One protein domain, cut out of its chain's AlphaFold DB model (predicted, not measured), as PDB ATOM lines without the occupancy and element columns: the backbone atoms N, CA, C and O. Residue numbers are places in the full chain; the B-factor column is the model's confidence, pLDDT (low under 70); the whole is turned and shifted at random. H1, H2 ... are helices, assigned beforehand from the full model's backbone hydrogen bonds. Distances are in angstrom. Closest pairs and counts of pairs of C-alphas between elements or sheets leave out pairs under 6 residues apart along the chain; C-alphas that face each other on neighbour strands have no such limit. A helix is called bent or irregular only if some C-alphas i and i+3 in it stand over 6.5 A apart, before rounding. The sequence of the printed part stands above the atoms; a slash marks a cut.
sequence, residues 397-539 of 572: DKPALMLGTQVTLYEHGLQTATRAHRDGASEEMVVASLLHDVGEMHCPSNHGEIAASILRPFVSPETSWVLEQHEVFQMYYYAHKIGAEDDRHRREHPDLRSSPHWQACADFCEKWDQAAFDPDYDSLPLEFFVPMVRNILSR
ATOM      1  N   ASP A 397     -31.150  19.522 -43.158       90.31
ATOM      2  CA  ASP A 397     -32.383  20.178 -43.640       90.31
ATOM      3  C   ASP A 397     -33.541  20.020 -42.637       90.31
ATOM      4  O   ASP A 397     -34.496  19.252 -42.815       90.31
ATOM      5  N   LYS A 398     -33.414  20.681 -41.482       79.69
ATOM      6  CA  LYS A 398     -34.423  20.655 -40.413       79.69
ATOM      7  C   LYS A 398     -34.617  22.065 -39.848       79.69
ATOM      8  O   LYS A 398     -33.628  22.676 -39.465       79.69
ATOM      9  N   PRO A 399     -35.860  22.546 -39.634       74.12
ATOM     10  CA  PRO A 399     -36.097  23.872 -39.042       74.12
ATOM     11  C   PRO A 399     -35.438  24.078 -37.669       74.12
ATOM     12  O   PRO A 399     -35.021  25.178 -37.329       74.12
ATOM     13  N   ALA A 400     -35.297  23.009 -36.875       71.06
ATOM     14  CA  ALA A 400     -34.585  23.059 -35.594       71.06
ATOM     15  C   ALA A 400     -33.071  23.330 -35.741       71.06
ATOM     16  O   ALA A 400     -32.424  23.689 -34.762       71.06
ATOM     17  N   LEU A 401     -32.519  23.158 -36.945       72.69
ATOM     18  CA  LEU A 401     -31.110  23.337 -37.294       72.69
ATOM     19  C   LEU A 401     -30.849  24.645 -38.053       72.69
ATOM     20  O   LEU A 401     -29.805  24.795 -38.673       72.69
ATOM     21  N   MET A 402     -31.769  25.613 -37.978       75.94
ATOM     22  CA  MET A 402     -31.458  26.998 -38.354       75.94
ATOM     23  C   MET A 402     -30.478  27.651 -37.363       75.94
ATOM     24  O   MET A 402     -29.843  28.645 -37.692       75.94
ATOM     25  N   LEU A 403     -30.369  27.110 -36.137       72.44
ATOM     26  CA  LEU A 403     -29.413  27.513 -35.090       72.44
ATOM     27  C   LEU A 403     -29.348  29.034 -34.832       72.44
ATOM     28  O   LEU A 403     -28.305  29.582 -34.497       72.44
ATOM     29  N   GLY A 404     -30.489  29.721 -34.951       73.31
ATOM     30  CA  GLY A 404     -30.587  31.170 -34.737       73.31
ATOM     31  C   GLY A 404     -30.263  32.028 -35.965       73.31
ATOM     32  O   GLY A 404     -30.332  33.250 -35.869       73.31
ATOM     33  N   THR A 405     -29.965  31.414 -37.110       86.06
ATOM     34  CA  THR A 405     -29.869  32.081 -38.415       86.06
ATOM     35  C   THR A 405     -31.211  32.026 -39.165       86.06
ATOM     36  O   THR A 405     -32.207  31.520 -38.643       86.06
ATOM     37  N   GLN A 406     -31.262  32.589 -40.377       91.31
ATOM     38  CA  GLN A 406     -32.460  32.595 -41.229       91.31
ATOM     39  C   GLN A 406     -32.500  31.447 -42.247       91.31
ATOM     40  O   GLN A 406     -33.470  31.342 -42.991       91.31
ATOM     41  N   VAL A 407     -31.486  30.580 -42.251       92.50
ATOM     42  CA  VAL A 407     -31.364  29.440 -43.165       92.50
ATOM     43  C   VAL A 407     -30.929  28.201 -42.382       92.50
ATOM     44  O   VAL A 407     -30.344  28.295 -41.307       92.50
ATOM     45  N   THR A 408     -31.247  27.012 -42.868       94.00
ATOM     46  CA  THR A 408     -30.686  25.765 -42.326       94.00
ATOM     47  C   THR A 408     -29.219  25.609 -42.735       94.00
ATOM     48  O   THR A 408     -28.792  26.175 -43.738       94.00
ATOM     49  N   LEU A 409     -28.450  24.779 -42.022       91.94
ATOM     50  CA  LEU A 409     -27.093  24.394 -42.453       91.94
ATOM     51  C   LEU A 409     -27.083  23.747 -43.857       91.94
ATOM     52  O   LEU A 409     -26.144  23.924 -44.628       91.94
ATOM     53  N   TYR A 410     -28.163  23.051 -44.226       96.31
ATOM     54  CA  TYR A 410     -28.356  22.533 -45.581       96.31
ATOM     55  C   TYR A 410     -28.459  23.654 -46.629       96.31
ATOM     56  O   TYR A 410     -27.777  23.624 -47.653       96.31
ATOM     57  N   GLU A 411     -29.305  24.654 -46.373       96.62
ATOM     58  CA  GLU A 411     -29.466  25.820 -47.250       96.62
ATOM     59  C   GLU A 411     -28.186  26.657 -47.313       96.62
ATOM     60  O   GLU A 411     -27.813  27.100 -48.397       96.62
ATOM     61  N   HIS A 412     -27.481  26.807 -46.190       96.88
ATOM     62  CA  HIS A 412     -26.161  27.428 -46.129       96.88
ATOM     63  C   HIS A 412     -25.172  26.733 -47.079       96.88
ATOM     64  O   HIS A 412     -24.619  27.379 -47.967       96.88
ATOM     65  N   GLY A 413     -25.041  25.402 -47.006       97.44
ATOM     66  CA  GLY A 413     -24.191  24.637 -47.927       97.44
ATOM     67  C   GLY A 413     -24.567  24.819 -49.406       97.44
ATOM     68  O   GLY A 413     -23.692  25.005 -50.256       97.44
ATOM     69  N   LEU A 414     -25.867  24.839 -49.737       98.62
ATOM     70  CA  LEU A 414     -26.334  25.110 -51.105       98.62
ATOM     71  C   LEU A 414     -25.994  26.530 -51.575       98.62
ATOM     72  O   LEU A 414     -25.594  26.715 -52.729       98.62
ATOM     73  N   GLN A 415     -26.136  27.527 -50.703       98.62
ATOM     74  CA  GLN A 415     -25.775  28.912 -50.996       98.62
ATOM     75  C   GLN A 415     -24.275  29.052 -51.239       98.62
ATOM     76  O   GLN A 415     -23.881  29.608 -52.268       98.62
ATOM     77  N   THR A 416     -23.444  28.497 -50.356       98.75
ATOM     78  CA  THR A 416     -21.979  28.532 -50.465       98.75
ATOM     79  C   THR A 416     -21.520  27.883 -51.772       98.75
ATOM     80  O   THR A 416     -20.767  28.493 -52.535       98.75
ATOM     81  N   ALA A 417     -22.049  26.704 -52.116       98.81
ATOM     82  CA  ALA A 417     -21.744  26.025 -53.381       98.81
ATOM     83  C   ALA A 417     -22.231  26.796 -54.614       98.81
ATOM     84  O   ALA A 417     -21.532  26.872 -55.625       98.81
ATOM     85  N   THR A 418     -23.421  27.400 -54.541       98.81
ATOM     86  CA  THR A 418     -23.966  28.214 -55.636       98.81
ATOM     87  C   THR A 418     -23.102  29.446 -55.889       98.81
ATOM     88  O   THR A 418     -22.833  29.774 -57.046       98.81
ATOM     89  N   ARG A 419     -22.640  30.118 -54.827       98.75
ATOM     90  CA  ARG A 419     -21.725  31.264 -54.920       98.75
ATOM     91  C   ARG A 419     -20.398  30.851 -55.550       98.75
ATOM     92  O   ARG A 419     -20.006  31.465 -56.536       98.75
ATOM     93  N   ALA A 420     -19.780  29.774 -55.061       98.75
ATOM     94  CA  ALA A 420     -18.537  29.242 -55.618       98.75
ATOM     95  C   ALA A 420     -18.675  28.876 -57.104       98.75
ATOM     96  O   ALA A 420     -17.838  29.244 -57.928       98.75
ATOM     97  N   HIS A 421     -19.772  28.211 -57.478       98.75
ATOM     98  CA  HIS A 421     -20.039  27.843 -58.867       98.75
ATOM     99  C   HIS A 421     -20.200  29.072 -59.774       98.75
ATOM    100  O   HIS A 421     -19.619  29.124 -60.858       98.75
ATOM    101  N   ARG A 422     -20.960  30.079 -59.327       98.56
ATOM    102  CA  ARG A 422     -21.174  31.333 -60.071       98.56
ATOM    103  C   ARG A 422     -19.901  32.177 -60.186       98.56
ATOM    104  O   ARG A 422     -19.756  32.891 -61.172       98.56
ATOM    105  N   ASP A 423     -18.994  32.071 -59.217       98.44
ATOM    106  CA  ASP A 423     -17.676  32.724 -59.216       98.44
ATOM    107  C   ASP A 423     -16.638  31.986 -60.090       98.44
ATOM    108  O   ASP A 423     -15.496  32.416 -60.220       98.44
ATOM    109  N   GLY A 424     -17.021  30.868 -60.722       98.38
ATOM    110  CA  GLY A 424     -16.146  30.103 -61.611       98.38
ATOM    111  C   GLY A 424     -15.112  29.242 -60.881       98.38
ATOM    112  O   GLY A 424     -14.082  28.904 -61.468       98.38
ATOM    113  N   ALA A 425     -15.368  28.882 -59.620       98.44
ATOM    114  CA  ALA A 425     -14.510  27.974 -58.868       98.44
ATOM    115  C   ALA A 425     -14.414  26.589 -59.539       98.44
ATOM    116  O   ALA A 425     -15.296  26.164 -60.292       98.44
ATOM    117  N   SER A 426     -13.336  25.859 -59.244       98.19
ATOM    118  CA  SER A 426     -13.160  24.488 -59.729       98.19
ATOM    119  C   SER A 426     -14.265  23.564 -59.203       98.19
ATOM    120  O   SER A 426     -14.796  23.772 -58.114       98.19
ATOM    121  N   GLU A 427     -14.584  22.498 -59.944       98.12
ATOM    122  CA  GLU A 427     -15.613  21.527 -59.529       98.12
ATOM    123  C   GLU A 427     -15.338  20.948 -58.129       98.12
ATOM    124  O   GLU A 427     -16.261  20.783 -57.335       98.12
ATOM    125  N   GLU A 428     -14.068  20.692 -57.790       97.44
ATOM    126  CA  GLU A 428     -13.708  20.194 -56.456       97.44
ATOM    127  C   GLU A 428     -13.963  21.216 -55.351       97.44
ATOM    128  O   GLU A 428     -14.433  20.836 -54.281       97.44
ATOM    129  N   MET A 429     -13.721  22.503 -55.617       98.62
ATOM    130  CA  MET A 429     -13.975  23.559 -54.650       98.62
ATOM    131  C   MET A 429     -15.477  23.816 -54.501       98.62
ATOM    132  O   MET A 429     -15.940  24.009 -53.388       98.62
ATOM    133  N   VAL A 430     -16.266  23.715 -55.578       98.88
ATOM    134  CA  VAL A 430     -17.740  23.768 -55.500       98.88
ATOM    135  C   VAL A 430     -18.289  22.628 -54.634       98.88
ATOM    136  O   VAL A 430     -19.168  22.848 -53.802       98.88
ATOM    137  N   VAL A 431     -17.759  21.410 -54.789       98.75
ATOM    138  CA  VAL A 431     -18.141  20.266 -53.944       98.75
ATOM    139  C   VAL A 431     -17.680  20.456 -52.497       98.75
ATOM    140  O   VAL A 431     -18.432  20.129 -51.580       98.75
ATOM    141  N   ALA A 432     -16.488  21.012 -52.273       98.44
ATOM    142  CA  ALA A 432     -16.015  21.356 -50.936       98.44
ATOM    143  C   ALA A 432     -16.910  22.417 -50.278       98.44
ATOM    144  O   ALA A 432     -17.357  22.211 -49.158       98.44
ATOM    145  N   SER A 433     -17.273  23.482 -50.995       98.69
ATOM    146  CA  SER A 433     -18.243  24.492 -50.561       98.69
ATOM    147  C   SER A 433     -19.595  23.889 -50.190       98.69
ATOM    148  O   SER A 433     -20.186  24.290 -49.194       98.69
ATOM    149  N   LEU A 434     -20.080  22.905 -50.946       98.75
ATOM    150  CA  LEU A 434     -21.340  22.230 -50.638       98.75
ATOM    151  C   LEU A 434     -21.281  21.437 -49.326       98.75
ATOM    152  O   LEU A 434     -22.290  21.314 -48.638       98.75
ATOM    153  N   LEU A 435     -20.119  20.859 -49.011       98.31
ATOM    154  CA  LEU A 435     -19.963  19.863 -47.952       98.31
ATOM    155  C   LEU A 435     -19.125  20.343 -46.756       98.31
ATOM    156  O   LEU A 435     -18.890  19.543 -45.857       98.31
ATOM    157  N   HIS A 436     -18.664  21.595 -46.726       98.19
ATOM    158  CA  HIS A 436     -17.727  22.082 -45.703       98.19
ATOM    159  C   HIS A 436     -18.235  21.905 -44.263       98.19
ATOM    160  O   HIS A 436     -17.472  21.472 -43.401       98.19
ATOM    161  N   ASP A 437     -19.543  22.079 -44.057       95.88
ATOM    162  CA  ASP A 437     -20.197  22.024 -42.746       95.88
ATOM    163  C   ASP A 437     -20.832  20.673 -42.390       95.88
ATOM    164  O   ASP A 437     -21.490  20.545 -41.356       95.88
ATOM    165  N   VAL A 438     -20.662  19.611 -43.188       94.56
ATOM    166  CA  VAL A 438     -21.322  18.314 -42.891       94.56
ATOM    167  C   VAL A 438     -20.857  17.672 -41.574       94.56
ATOM    168  O   VAL A 438     -21.495  16.742 -41.079       94.56
ATOM    169  N   GLY A 439     -19.754  18.159 -40.996       91.94
ATOM    170  CA  GLY A 439     -19.255  17.763 -39.680       91.94
ATOM    171  C   GLY A 439     -19.915  18.475 -38.493       91.94
ATOM    172  O   GLY A 439     -19.804  17.976 -37.372       91.94
ATOM    173  N   GLU A 440     -20.624  19.588 -38.712       89.75
ATOM    174  CA  GLU A 440     -21.052  20.521 -37.652       89.75
ATOM    175  C   GLU A 440     -21.966  19.841 -36.623       89.75
ATOM    176  O   GLU A 440     -21.834  19.993 -35.410       89.75
ATOM    177  N   MET A 441     -22.840  18.958 -37.106       84.56
ATOM    178  CA  MET A 441     -23.771  18.203 -36.264       84.56
ATOM    179  C   MET A 441     -23.133  17.012 -35.536       84.56
ATOM    180  O   MET A 441     -23.814  16.333 -34.764       84.56
ATOM    181  N   HIS A 442     -21.879  16.673 -35.832       85.88
ATOM    182  CA  HIS A 442     -21.209  15.475 -35.315       85.88
ATOM    183  C   HIS A 442     -20.072  15.831 -34.367       85.88
ATOM    184  O   HIS A 442     -19.971  15.237 -33.293       85.88
ATOM    185  N   CYS A 443     -19.244  16.802 -34.744       89.56
ATOM    186  CA  CYS A 443     -18.199  17.344 -33.892       89.56
ATOM    187  C   CYS A 443     -17.962  18.817 -34.255       89.56
ATOM    188  O   CYS A 443     -17.055  19.109 -35.030       89.56
ATOM    189  N   PRO A 444     -18.752  19.755 -33.700       85.44
ATOM    190  CA  PRO A 444     -18.634  21.178 -34.038       85.44
ATOM    191  C   PRO A 444     -17.255  21.757 -33.690       85.44
ATOM    192  O   PRO A 444     -16.844  22.765 -34.243       85.44
ATOM    193  N   SER A 445     -16.518  21.116 -32.774       88.00
ATOM    194  CA  SER A 445     -15.174  21.536 -32.361       88.00
ATOM    195  C   SER A 445     -14.072  21.301 -33.401       88.00
ATOM    196  O   SER A 445     -12.966  21.772 -33.165       88.00
ATOM    197  N   ASN A 446     -14.335  20.526 -34.457       90.62
ATOM    198  CA  ASN A 446     -13.413  20.298 -35.574       90.62
ATOM    199  C   ASN A 446     -14.178  19.845 -36.832       90.62
ATOM    200  O   ASN A 446     -13.814  18.868 -37.498       90.62
ATOM    201  N   HIS A 447     -15.311  20.484 -37.121       94.56
ATOM    202  CA  HIS A 447     -16.218  20.015 -38.166       94.56
ATOM    203  C   HIS A 447     -15.568  20.065 -39.551       94.56
ATOM    204  O   HIS A 447     -15.773  19.147 -40.356       94.56
ATOM    205  N   GLY A 448     -14.716  21.061 -39.796       95.06
ATOM    206  CA  GLY A 448     -13.916  21.175 -41.003       95.06
ATOM    207  C   GLY A 448     -12.964  19.997 -41.194       95.06
ATOM    208  O   GLY A 448     -12.831  19.480 -42.306       95.06
ATOM    209  N   GLU A 449     -12.376  19.466 -40.118       95.94
ATOM    210  CA  GLU A 449     -11.526  18.270 -40.189       95.94
ATOM    211  C   GLU A 449     -12.307  17.017 -40.609       95.94
ATOM    212  O   GLU A 449     -11.752  16.137 -41.282       95.94
ATOM    213  N   ILE A 450     -13.591  16.913 -40.241       96.06
ATOM    214  CA  ILE A 450     -14.463  15.810 -40.671       96.06
ATOM    215  C   ILE A 450     -14.701  15.901 -42.179       96.06
ATOM    216  O   ILE A 450     -14.462  14.922 -42.893       96.06
ATOM    217  N   ALA A 451     -15.134  17.067 -42.667       95.56
ATOM    218  CA  ALA A 451     -15.379  17.291 -44.091       95.56
ATOM    219  C   ALA A 451     -14.101  17.078 -44.916       95.56
ATOM    220  O   ALA A 451     -14.105  16.339 -45.908       95.56
ATOM    221  N   ALA A 452     -12.978  17.627 -44.442       95.81
ATOM    222  CA  ALA A 452     -11.661  17.396 -45.016       95.81
ATOM    223  C   ALA A 452     -11.337  15.902 -45.038       95.81
ATOM    224  O   ALA A 452     -10.985  15.378 -46.082       95.81
ATOM    225  N   SER A 453     -11.507  15.162 -43.944       94.12
ATOM    226  CA  SER A 453     -11.157  13.734 -43.900       94.12
ATOM    227  C   SER A 453     -11.960  12.870 -44.878       94.12
ATOM    228  O   SER A 453     -11.421  11.889 -45.395       94.12
ATOM    229  N   ILE A 454     -13.213  13.239 -45.159       93.94
ATOM    230  CA  ILE A 454     -14.072  12.558 -46.137       93.94
ATOM    231  C   ILE A 454     -13.604  12.836 -47.569       93.94
ATOM    232  O   ILE A 454     -13.528  11.909 -48.376       93.94
ATOM    233  N   LEU A 455     -13.297  14.098 -47.890       95.19
ATOM    234  CA  LEU A 455     -13.012  14.533 -49.261       95.19
ATOM    235  C   LEU A 455     -11.533  14.509 -49.633       95.19
ATOM    236  O   LEU A 455     -11.227  14.323 -50.808       95.19
ATOM    237  N   ARG A 456     -10.622  14.620 -48.658       92.88
ATOM    238  CA  ARG A 456      -9.159  14.613 -48.824       92.88
ATOM    239  C   ARG A 456      -8.691  13.538 -49.801       92.88
ATOM    240  O   ARG A 456      -7.852  13.889 -50.619       92.88
ATOM    241  N   PRO A 457      -9.218  12.288 -49.798       90.00
ATOM    242  CA  PRO A 457      -8.857  11.254 -50.774       90.00
ATOM    243  C   PRO A 457      -8.986  11.697 -52.236       90.00
ATOM    244  O   PRO A 457      -8.192  11.277 -53.064       90.00
ATOM    245  N   PHE A 458      -9.932  12.570 -52.550       92.12
ATOM    246  CA  PHE A 458     -10.390  12.845 -53.908       92.12
ATOM    247  C   PHE A 458     -10.087  14.269 -54.399       92.12
ATOM    248  O   PHE A 458     -10.359  14.602 -55.556       92.12
ATOM    249  N   VAL A 459      -9.553  15.126 -53.528       94.50
ATOM    250  CA  VAL A 459      -9.359  16.558 -53.797       94.50
ATOM    251  C   VAL A 459      -7.904  16.976 -53.620       94.50
ATOM    252  O   VAL A 459      -7.094  16.262 -53.022       94.50
ATOM    253  N   SER A 460      -7.558  18.145 -54.152       94.69
ATOM    254  CA  SER A 460      -6.226  18.730 -53.993       94.69
ATOM    255  C   SER A 460      -5.861  19.015 -52.520       94.69
ATOM    256  O   SER A 460      -6.747  19.245 -51.688       94.69
ATOM    257  N   PRO A 461      -4.553  19.063 -52.174       94.50
ATOM    258  CA  PRO A 461      -4.099  19.502 -50.853       94.50
ATOM    259  C   PRO A 461      -4.646  20.876 -50.457       94.50
ATOM    260  O   PRO A 461      -4.980  21.075 -49.297       94.50
ATOM    261  N   GLU A 462      -4.803  21.782 -51.428       97.12
ATOM    262  CA  GLU A 462      -5.419  23.092 -51.221       97.12
ATOM    263  C   GLU A 462      -6.865  22.968 -50.738       97.12
ATOM    264  O   GLU A 462      -7.194  23.481 -49.674       97.12
ATOM    265  N   THR A 463      -7.708  22.232 -51.468       98.12
ATOM    266  CA  THR A 463      -9.125  22.048 -51.115       98.12
ATOM    267  C   THR A 463      -9.280  21.361 -49.759       98.12
ATOM    268  O   THR A 463     -10.088  21.787 -48.935       98.12
ATOM    269  N   SER A 464      -8.479  20.323 -49.486       96.94
ATOM    270  CA  SER A 464      -8.484  19.679 -48.169       96.94
ATOM    271  C   SER A 464      -8.072  20.645 -47.061       96.94
ATOM    272  O   SER A 464      -8.615  20.540 -45.968       96.94
ATOM    273  N   TRP A 465      -7.109  21.535 -47.311       97.88
ATOM    274  CA  TRP A 465      -6.637  22.497 -46.319       97.88
ATOM    275  C   TRP A 465      -7.672  23.594 -46.060       97.88
ATOM    276  O   TRP A 465      -7.891  23.951 -44.909       97.88
ATOM    277  N   VAL A 466      -8.359  24.078 -47.101       98.56
ATOM    278  CA  VAL A 466      -9.489  25.008 -46.950       98.56
ATOM    279  C   VAL A 466     -10.565  24.389 -46.061       98.56
ATOM    280  O   VAL A 466     -10.921  24.983 -45.051       98.56
ATOM    281  N   LEU A 467     -11.011  23.165 -46.365       98.06
ATOM    282  CA  LEU A 467     -11.994  22.450 -45.543       98.06
ATOM    283  C   LEU A 467     -11.544  22.313 -44.086       98.06
ATOM    284  O   LEU A 467     -12.326  22.555 -43.182       98.06
ATOM    285  N   GLU A 468     -10.283  21.961 -43.856       97.31
ATOM    286  CA  GLU A 468      -9.752  21.735 -42.511       97.31
ATOM    287  C   GLU A 468      -9.674  23.015 -41.669       97.31
ATOM    288  O   GLU A 468      -9.759  22.944 -40.451       97.31
ATOM    289  N   GLN A 469      -9.497  24.178 -42.305       97.62
ATOM    290  CA  GLN A 469      -9.178  25.430 -41.611       97.62
ATOM    291  C   GLN A 469     -10.285  26.489 -41.667       97.62
ATOM    292  O   GLN A 469     -10.178  27.493 -40.958       97.62
ATOM    293  N   HIS A 470     -11.317  26.315 -42.500       97.62
ATOM    294  CA  HIS A 470     -12.308  27.366 -42.770       97.62
ATOM    295  C   HIS A 470     -12.981  27.897 -41.495       97.62
ATOM    296  O   HIS A 470     -13.123  29.108 -41.350       97.62
ATOM    297  N   GLU A 471     -13.267  27.037 -40.518       93.94
ATOM    298  CA  GLU A 471     -13.856  27.411 -39.227       93.94
ATOM    299  C   GLU A 471     -13.021  28.460 -38.460       93.94
ATOM    300  O   GLU A 471     -13.561  29.406 -37.881       93.94
ATOM    301  N   VAL A 472     -11.685  28.387 -38.532       95.06
ATOM    302  CA  VAL A 472     -10.785  29.390 -37.929       95.06
ATOM    303  C   VAL A 472     -10.812  30.705 -38.713       95.06
ATOM    304  O   VAL A 472     -10.703  31.787 -38.133       95.06
ATOM    305  N   PHE A 473     -10.949  30.635 -40.036       97.31
ATOM    306  CA  PHE A 473     -10.993  31.810 -40.909       97.31
ATOM    307  C   PHE A 473     -12.334  32.543 -40.816       97.31
ATOM    308  O   PHE A 473     -12.354  33.778 -40.835       97.31
ATOM    309  N   GLN A 474     -13.426  31.807 -40.620       94.50
ATOM    310  CA  GLN A 474     -14.774  32.330 -40.427       94.50
ATOM    311  C   GLN A 474     -14.878  33.205 -39.161       94.50
ATOM    312  O   GLN A 474     -15.582  34.221 -39.160       94.50
ATOM    313  N   MET A 475     -14.095  32.908 -38.107       93.94
ATOM    314  CA  MET A 475     -14.039  33.717 -36.874       93.94
ATOM    315  C   MET A 475     -13.757  35.206 -37.130       93.94
ATOM    316  O   MET A 475     -14.230  36.064 -36.377       93.94
ATOM    317  N   TYR A 476     -13.046  35.540 -38.213       96.88
ATOM    318  CA  TYR A 476     -12.742  36.922 -38.588       96.88
ATOM    319  C   TYR A 476     -14.000  37.809 -38.708       96.88
ATOM    320  O   TYR A 476     -13.955  39.005 -38.391       96.88
ATOM    321  N   TYR A 477     -15.137  37.225 -39.106       96.06
ATOM    322  CA  TYR A 477     -16.390  37.937 -39.382       96.06
ATOM    323  C   TYR A 477     -17.281  38.152 -38.155       96.06
ATOM    324  O   TYR A 477     -18.134  39.051 -38.175       96.06
ATOM    325  N   TYR A 478     -17.101  37.367 -37.087       93.38
ATOM    326  CA  TYR A 478     -18.010  37.392 -35.936       93.38
ATOM    327  C   TYR A 478     -17.344  37.509 -34.560       93.38
ATOM    328  O   TYR A 478     -18.019  37.952 -33.635       93.38
ATOM    329  N   ALA A 479     -16.054  37.195 -34.392       94.25
ATOM    330  CA  ALA A 479     -15.420  37.158 -33.066       94.25
ATOM    331  C   ALA A 479     -15.545  38.494 -32.294       94.25
ATOM    332  O   ALA A 479     -15.961  38.522 -31.135       94.25
ATOM    333  N   HIS A 480     -15.330  39.623 -32.978       94.06
ATOM    334  CA  HIS A 480     -15.518  40.976 -32.430       94.06
ATOM    335  C   HIS A 480     -16.967  41.291 -32.012       94.06
ATOM    336  O   HIS A 480     -17.204  42.106 -31.123       94.06
ATOM    337  N   LYS A 481     -17.961  40.626 -32.617       93.50
ATOM    338  CA  LYS A 481     -19.392  40.816 -32.311       93.50
ATOM    339  C   LYS A 481     -19.831  40.052 -31.059       93.50
ATOM    340  O   LYS A 481     -20.871  40.378 -30.494       93.50
ATOM    341  N   ILE A 482     -19.049  39.061 -30.624       92.38
ATOM    342  CA  ILE A 482     -19.325  38.229 -29.440       92.38
ATOM    343  C   ILE A 482     -18.364  38.505 -28.272       92.38
ATOM    344  O   ILE A 482     -18.315  37.735 -27.318       92.38
ATOM    345  N   GLY A 483     -17.605  39.606 -28.330       91.69
ATOM    346  CA  GLY A 483     -16.664  39.998 -27.274       91.69
ATOM    347  C   GLY A 483     -15.332  39.240 -27.286       91.69
ATOM    348  O   GLY A 483     -14.596  39.314 -26.308       91.69
ATOM    349  N   ALA A 484     -15.012  38.544 -28.378       92.12
ATOM    350  CA  ALA A 484     -13.763  37.812 -28.579       92.12
ATOM    351  C   ALA A 484     -12.846  38.540 -29.584       92.12
ATOM    352  O   ALA A 484     -12.372  37.944 -30.548       92.12
ATOM    353  N   GLU A 485     -12.627  39.852 -29.411       91.44
ATOM    354  CA  GLU A 485     -11.818  40.667 -30.343       91.44
ATOM    355  C   GLU A 485     -10.414  40.081 -30.553       91.44
ATOM    356  O   GLU A 485      -9.950  39.988 -31.689       91.44
ATOM    357  N   ASP A 486      -9.785  39.603 -29.477       90.12
ATOM    358  CA  ASP A 486      -8.444  39.010 -29.511       90.12
ATOM    359  C   ASP A 486      -8.375  37.751 -30.399       90.12
ATOM    360  O   ASP A 486      -7.319  37.423 -30.941       90.12
ATOM    361  N   ASP A 487      -9.509  37.077 -30.619       91.25
ATOM    362  CA  ASP A 487      -9.602  35.869 -31.438       91.25
ATOM    363  C   ASP A 487      -9.907  36.146 -32.916       91.25
ATOM    364  O   ASP A 487      -9.766  35.258 -33.760       91.25
ATOM    365  N   ARG A 488     -10.289  37.379 -33.272       93.69
ATOM    366  CA  ARG A 488     -10.651  37.751 -34.650       93.69
ATOM    367  C   ARG A 488      -9.539  37.442 -35.651       93.69
ATOM    368  O   ARG A 488      -9.808  37.062 -36.787       93.69
ATOM    369  N   HIS A 489      -8.290  37.613 -35.232       95.31
ATOM    370  CA  HIS A 489      -7.111  37.438 -36.076       95.31
ATOM    371  C   HIS A 489      -6.451  36.060 -35.920       95.31
ATOM    372  O   HIS A 489      -5.304  35.899 -36.328       95.31
ATOM    373  N   ARG A 490      -7.153  35.040 -35.398       94.44
ATOM    374  CA  ARG A 490      -6.613  33.668 -35.277       94.44
ATOM    375  C   ARG A 490      -6.092  33.093 -36.593       94.44
ATOM    376  O   ARG A 490      -5.082  32.396 -36.586       94.44
ATOM    377  N   ARG A 491      -6.700  33.453 -37.726       95.44
ATOM    378  CA  ARG A 491      -6.197  33.087 -39.061       95.44
ATOM    379  C   ARG A 491      -4.764  33.569 -39.346       95.44
ATOM    380  O   ARG A 491      -4.105  33.003 -40.208       95.44
ATOM    381  N   GLU A 492      -4.263  34.591 -38.647       96.69
ATOM    382  CA  GLU A 492      -2.896  35.123 -38.796       96.69
ATOM    383  C   GLU A 492      -1.852  34.354 -37.963       96.69
ATOM    384  O   GLU A 492      -0.675  34.719 -37.971       96.69
ATOM    385  N   HIS A 493      -2.247  33.295 -37.241       95.88
ATOM    386  CA  HIS A 493      -1.316  32.465 -36.475       95.88
ATOM    387  C   HIS A 493      -0.157  31.974 -37.369       95.88
ATOM    388  O   HIS A 493      -0.426  31.544 -38.495       95.88
ATOM    389  N   PRO A 494       1.115  31.988 -36.914       94.75
ATOM    390  CA  PRO A 494       2.268  31.634 -37.753       94.75
ATOM    391  C   PRO A 494       2.145  30.279 -38.475       94.75
ATOM    392  O   PRO A 494       2.534  30.162 -39.640       94.75
ATOM    393  N   ASP A 495       1.538  29.286 -37.817       92.31
ATOM    394  CA  ASP A 495       1.316  27.942 -38.378       92.31
ATOM    395  C   ASP A 495       0.308  27.937 -39.540       92.31
ATOM    396  O   ASP A 495       0.433  27.139 -40.465       92.31
ATOM    397  N   LEU A 496      -0.667  28.852 -39.535       96.12
ATOM    398  CA  LEU A 496      -1.638  29.003 -40.623       96.12
ATOM    399  C   LEU A 496      -1.097  29.933 -41.704       96.12
ATOM    400  O   LEU A 496      -1.182  29.637 -42.895       96.12
ATOM    401  N   ARG A 497      -0.508  31.059 -41.291       96.12
ATOM    402  CA  ARG A 497      -0.073  32.149 -42.168       96.12
ATOM    403  C   ARG A 497       1.055  31.762 -43.122       96.12
ATOM    404  O   ARG A 497       1.193  32.387 -44.176       96.12
ATOM    405  N   SER A 498       1.849  30.762 -42.744       95.00
ATOM    406  CA  SER A 498       2.931  30.190 -43.551       95.00
ATOM    407  C   SER A 498       2.450  29.207 -44.629       95.00
ATOM    408  O   SER A 498       3.222  28.882 -45.531       95.00
ATOM    409  N   SER A 499       1.189  28.759 -44.578       96.88
ATOM    410  CA  SER A 499       0.619  27.860 -45.585       96.88
ATOM    411  C   SER A 499       0.455  28.566 -46.938       96.88
ATOM    412  O   SER A 499      -0.097  29.671 -46.985       96.88
ATOM    413  N   PRO A 500       0.834  27.935 -48.068       97.75
ATOM    414  CA  PRO A 500       0.561  28.485 -49.398       97.75
ATOM    415  C   PRO A 500      -0.944  28.575 -49.706       97.75
ATOM    416  O   PRO A 500      -1.338  29.337 -50.584       97.75
ATOM    417  N   HIS A 501      -1.785  27.838 -48.973       98.19
ATOM    418  CA  HIS A 501      -3.237  27.783 -49.168       98.19
ATOM    419  C   HIS A 501      -4.006  28.812 -48.327       98.19
ATOM    420  O   HIS A 501      -5.232  28.884 -48.408       98.19
ATOM    421  N   TRP A 502      -3.302  29.639 -47.543       98.38
ATOM    422  CA  TRP A 502      -3.910  30.643 -46.668       98.38
ATOM    423  C   TRP A 502      -4.887  31.556 -47.413       98.38
ATOM    424  O   TRP A 502      -6.019  31.750 -46.971       98.38
ATOM    425  N   GLN A 503      -4.473  32.075 -48.576       98.44
ATOM    426  CA  GLN A 503      -5.302  32.997 -49.352       98.44
ATOM    427  C   GLN A 503      -6.547  32.310 -49.916       98.44
ATOM    428  O   GLN A 503      -7.606  32.921 -49.932       98.44
ATOM    429  N   ALA A 504      -6.445  31.041 -50.322       98.31
ATOM    430  CA  ALA A 504      -7.591  30.283 -50.817       98.31
ATOM    431  C   ALA A 504      -8.669  30.123 -49.731       98.31
ATOM    432  O   ALA A 504      -9.852  30.292 -50.012       98.31
ATOM    433  N   CYS A 505      -8.268  29.873 -48.480       98.56
ATOM    434  CA  CYS A 505      -9.205  29.764 -47.358       98.56
ATOM    435  C   CYS A 505      -9.813  31.122 -46.976       98.56
ATOM    436  O   CYS A 505     -11.020  31.227 -46.763       98.56
ATOM    437  N   ALA A 506      -9.005  32.189 -46.966       98.50
ATOM    438  CA  ALA A 506      -9.511  33.543 -46.750       98.50
ATOM    439  C   ALA A 506     -10.533  33.954 -47.821       98.50
ATOM    440  O   ALA A 506     -11.585  34.492 -47.483       98.50
ATOM    441  N   ASP A 507     -10.246  33.662 -49.091       98.44
ATOM    442  CA  ASP A 507     -11.144  33.939 -50.211       98.44
ATOM    443  C   ASP A 507     -12.432  33.112 -50.134       98.44
ATOM    444  O   ASP A 507     -13.509  33.663 -50.360       98.44
ATOM    445  N   PHE A 508     -12.336  31.824 -49.786       98.69
ATOM    446  CA  PHE A 508     -13.489  30.947 -49.570       98.69
ATOM    447  C   PHE A 508     -14.436  31.527 -48.511       98.69
ATOM    448  O   PHE A 508     -15.630  31.703 -48.776       98.69
ATOM    449  N   CYS A 509     -13.896  31.878 -47.336       98.44
ATOM    450  CA  CYS A 509     -14.697  32.423 -46.244       98.44
ATOM    451  C   CYS A 509     -15.283  33.792 -46.600       98.44
ATOM    452  O   CYS A 509     -16.459  34.009 -46.340       98.44
ATOM    453  N   GLU A 510     -14.512  34.694 -47.222       98.19
ATOM    454  CA  GLU A 510     -14.971  36.043 -47.595       98.19
ATOM    455  C   GLU A 510     -16.082  36.015 -48.644       98.19
ATOM    456  O   GLU A 510     -17.113  36.679 -48.489       98.19
ATOM    457  N   LYS A 511     -15.853  35.276 -49.734       98.25
ATOM    458  CA  LYS A 511     -16.683  35.350 -50.939       98.25
ATOM    459  C   LYS A 511     -17.914  34.457 -50.849       98.25
ATOM    460  O   LYS A 511     -18.945  34.800 -51.436       98.25
ATOM    461  N   TRP A 512     -17.809  33.309 -50.179       98.56
ATOM    462  CA  TRP A 512     -18.819  32.255 -50.279       98.56
ATOM    463  C   TRP A 512     -19.448  31.908 -48.930       98.56
ATOM    464  O   TRP A 512     -20.656  32.089 -48.806       98.56
ATOM    465  N   ASP A 513     -18.667  31.467 -47.941       98.31
ATOM    466  CA  ASP A 513     -19.195  30.928 -46.672       98.31
ATOM    467  C   ASP A 513     -19.871  32.018 -45.816       98.31
ATOM    468  O   ASP A 513     -21.092  32.003 -45.659       98.31
ATOM    469  N   GLN A 514     -19.164  33.070 -45.388       96.56
ATOM    470  CA  GLN A 514     -19.775  34.094 -44.519       96.56
ATOM    471  C   GLN A 514     -20.975  34.823 -45.167       96.56
ATOM    472  O   GLN A 514     -21.810  35.402 -44.472       96.56
ATOM    473  N   ALA A 515     -21.071  34.800 -46.501       96.94
ATOM    474  CA  ALA A 515     -22.127  35.442 -47.281       96.94
ATOM    475  C   ALA A 515     -23.376  34.556 -47.495       96.94
ATOM    476  O   ALA A 515     -24.354  35.004 -48.101       96.94
ATOM    477  N   ALA A 516     -23.365  33.299 -47.049       97.56
ATOM    478  CA  ALA A 516     -24.380  32.285 -47.343       97.56
ATOM    479  C   ALA A 516     -25.442  32.124 -46.233       97.56
ATOM    480  O   ALA A 516     -25.777  31.013 -45.828       97.56
ATOM    481  N   PHE A 517     -25.980  33.241 -45.735       96.12
ATOM    482  CA  PHE A 517     -27.024  33.268 -44.692       96.12
ATOM    483  C   PHE A 517     -28.286  34.043 -45.114       96.12
ATOM    484  O   PHE A 517     -29.042  34.523 -44.267       96.12
ATOM    485  N   ASP A 518     -28.498  34.212 -46.422       95.81
ATOM    486  CA  ASP A 518     -29.566  35.042 -46.986       95.81
ATOM    487  C   ASP A 518     -30.791  34.179 -47.348       95.81
ATOM    488  O   ASP A 518     -30.705  33.385 -48.286       95.81
ATOM    489  N   PRO A 519     -31.933  34.299 -46.646       94.56
ATOM    490  CA  PRO A 519     -33.110  33.466 -46.908       94.56
ATOM    491  C   PRO A 519     -33.727  33.688 -48.297       94.56
ATOM    492  O   PRO A 519     -34.472  32.828 -48.765       94.56
ATOM    493  N   ASP A 520     -33.409  34.804 -48.961       95.38
ATOM    494  CA  ASP A 520     -33.938  35.161 -50.279       95.38
ATOM    495  C   ASP A 520     -32.943  34.860 -51.419       95.38
ATOM    496  O   ASP A 520     -33.226  35.140 -52.589       95.38
ATOM    497  N   TYR A 521     -31.774  34.276 -51.116       97.12
ATOM    498  CA  TYR A 521     -30.776  33.968 -52.137       97.12
ATOM    499  C   TYR A 521     -31.221  32.815 -53.042       97.12
ATOM    500  O   TYR A 521     -31.387  31.672 -52.605       97.12
ATOM    501  N   ASP A 522     -31.334  33.103 -54.340       97.12
ATOM    502  CA  ASP A 522     -31.660  32.122 -55.378       97.12
ATOM    503  C   ASP A 522     -30.524  31.101 -55.543       97.12
ATOM    504  O   ASP A 522     -29.558  31.318 -56.287       97.12
ATOM    505  N   SER A 523     -30.622  30.006 -54.791       97.38
ATOM    506  CA  SER A 523     -29.648  28.914 -54.752       97.38
ATOM    507  C   SER A 523     -29.971  27.853 -55.794       97.38
ATOM    508  O   SER A 523     -31.133  27.518 -56.025       97.38
ATOM    509  N   LEU A 524     -28.938  27.257 -56.389       97.50
ATOM    510  CA  LEU A 524     -29.120  26.082 -57.234       97.50
ATOM    511  C   LEU A 524     -29.567  24.888 -56.368       97.50
ATOM    512  O   LEU A 524     -29.107  24.744 -55.232       97.50
ATOM    513  N   PRO A 525     -30.461  24.022 -56.873       97.00
ATOM    514  CA  PRO A 525     -30.950  22.878 -56.112       97.00
ATOM    515  C   PRO A 525     -29.863  21.804 -55.968       97.00
ATOM    516  O   PRO A 525     -28.973  21.698 -56.812       97.00
ATOM    517  N   LEU A 526     -29.957  20.947 -54.943       97.75
ATOM    518  CA  LEU A 526     -28.972  19.883 -54.696       97.75
ATOM    519  C   LEU A 526     -28.735  18.998 -55.927       97.75
ATOM    520  O   LEU A 526     -27.600  18.611 -56.200       97.75
ATOM    521  N   GLU A 527     -29.786  18.698 -56.692       97.38
ATOM    522  CA  GLU A 527     -29.736  17.879 -57.906       97.38
ATOM    523  C   GLU A 527     -28.746  18.411 -58.949       97.38
ATOM    524  O   GLU A 527     -28.175  17.616 -59.695       97.38
ATOM    525  N   PHE A 528     -28.506  19.726 -58.974       97.44
ATOM    526  CA  PHE A 528     -27.499  20.346 -59.833       97.44
ATOM    527  C   PHE A 528     -26.075  19.913 -59.455       97.44
ATOM    528  O   PHE A 528     -25.248  19.664 -60.329       97.44
ATOM    529  N   PHE A 529     -25.797  19.772 -58.156       98.44
ATOM    530  CA  PHE A 529     -24.470  19.439 -57.638       98.44
ATOM    531  C   PHE A 529     -24.211  17.931 -57.534       98.44
ATOM    532  O   PHE A 529     -23.056  17.508 -57.521       98.44
ATOM    533  N   VAL A 530     -25.253  17.089 -57.489       97.50
ATOM    534  CA  VAL A 530     -25.111  15.622 -57.368       97.50
ATOM    535  C   VAL A 530     -24.139  15.012 -58.399       97.50
ATOM    536  O   VAL A 530     -23.324  14.176 -57.996       97.50
ATOM    537  N   PRO A 531     -24.165  15.387 -59.696       97.38
ATOM    538  CA  PRO A 531     -23.186  14.899 -60.666       97.38
ATOM    539  C   PRO A 531     -21.741  15.277 -60.313       97.38
ATOM    540  O   PRO A 531     -20.860  14.433 -60.435       97.38
ATOM    541  N   MET A 532     -21.505  16.490 -59.804       98.50
ATOM    542  CA  MET A 532     -20.172  16.950 -59.391       98.50
ATOM    543  C   MET A 532     -19.658  16.135 -58.201       98.50
ATOM    544  O   MET A 532     -18.547  15.616 -58.234       98.50
ATOM    545  N   VAL A 533     -20.494  15.922 -57.177       98.12
ATOM    546  CA  VAL A 533     -20.123  15.092 -56.014       98.12
ATOM    547  C   VAL A 533     -19.762  13.673 -56.458       98.12
ATOM    548  O   VAL A 533     -18.770  13.109 -56.000       98.12
ATOM    549  N   ARG A 534     -20.529  13.097 -57.393       96.25
ATOM    550  CA  ARG A 534     -20.228  11.782 -57.971       96.25
ATOM    551  C   ARG A 534     -18.876  11.769 -58.687       96.25
ATOM    552  O   ARG A 534     -18.109  10.837 -58.466       96.25
ATOM    553  N   ASN A 535     -18.592  12.777 -59.511       95.56
ATOM    554  CA  ASN A 535     -17.325  12.887 -60.233       95.56
ATOM    555  C   ASN A 535     -16.142  12.943 -59.262       95.56
ATOM    556  O   ASN A 535     -15.202  12.163 -59.414       95.56
ATOM    557  N   ILE A 536     -16.216  13.791 -58.228       96.06
ATOM    558  CA  ILE A 536     -15.175  13.890 -57.198       96.06
ATOM    559  C   ILE A 536     -14.967  12.540 -56.510       96.06
ATOM    560  O   ILE A 536     -13.856  12.024 -56.525       96.06
ATOM    561  N   LEU A 537     -16.026  11.908 -55.996       92.88
ATOM    562  CA  LEU A 537     -15.919  10.620 -55.295       92.88
ATOM    563  C   LEU A 537     -15.480   9.448 -56.194       92.88
ATOM    564  O   LEU A 537     -15.119   8.394 -55.677       92.88
ATOM    565  N   SER A 538     -15.515   9.612 -57.521       89.94
ATOM    566  CA  SER A 538     -15.033   8.616 -58.488       89.94
ATOM    567  C   SER A 538     -13.554   8.765 -58.860       89.94
ATOM    568  O   SER A 538     -13.015   7.910 -59.563       89.94
ATOM    569  N   ARG A 539     -12.890   9.843 -58.416       88.81
ATOM    570  CA  ARG A 539     -11.462  10.061 -58.671       88.81
ATOM    571  C   ARG A 539     -10.621   8.987 -57.989       88.81
ATOM    572  O   ARG A 539     -10.975   8.475 -56.929       88.81
TER     573      ARG A 539
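This is residues 397 to 539 of the 572 residues of the protein "Hypothetical protein" of Mantoniella antarctica (UniProt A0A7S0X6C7). H2 stands in the middle of a helical body, with H1, H4a and H3 roughly alongside, while H6 and H7 cross this group on opposite sides. H4b, the second arm of the bent H4, leads away from it. The class is all helix: 143 residues are printed, with seven named helices, H1 to H7 in chain order, and no named strand. The whole is compact, with a radius of gyration of the C-alphas of 14.6 A and spans of 42 by 34 by 29 A.

H1, residues 409 to 422, and the hub H2, residues 427 to 435, form a hairpin at a shallow tilt of 19 degrees; their closest C-alphas, Gly 413 and Leu 434, are 4.6 A apart. H2 and H3, residues 444 to 458, form a hairpin that only just touches, with 3 pairs of C-alphas within 8 A, the closest Leu 435 and Ala 451 at 6.5 A. H4, residues 461 to 482, is one helix by its hydrogen bonds but bent, with C-alphas 468 and 471 7.7 A apart; its arms are H4a, residues 461 to 468, and H4b, residues 471 to 482. H4a touches H2, closest C-alphas Met 429 and Thr 463 at 6.2 A. H5, residues 494 to 497, touches no helix. H6, residues 502 to 513, touches H4a, closest C-alphas Val 466 and Cys 505 at 4.8 A, and H1, closest C-alphas Thr 416 and Trp 512 at 4.9 A. H7, residues 526 to 537, touches H2 at a steep tilt of 64 degrees, closest C-alphas Val 431 and Val 533 at 5.9 A. Every O i to N i+4 pair is within hydrogen-bond range in H1, H2 and H4a, against 7 of 11 in H3, 7 of 8 in H6, 6 of 8 in H7 and 2 of 8 in H4b, which has 5 of 9 O i to N i+3 pairs within range; H5 is too short for an i+4 pair.

H1 begins at C-alpha 409 (-27.093, 24.394, -42.453) and is 19.8 A long; H3 is 23.1 A long. H7 is 16.0 A long and ends at C-alpha 537 (-15.919, 10.620, -55.295).

The C-alphas of Gly 483 and Ser 538, the two farthest apart, are 44.3 A apart. The links H4 to H5 and H6 to H7 are long. The printed part has no cut, and no printed residue is under 70 in pLDDT.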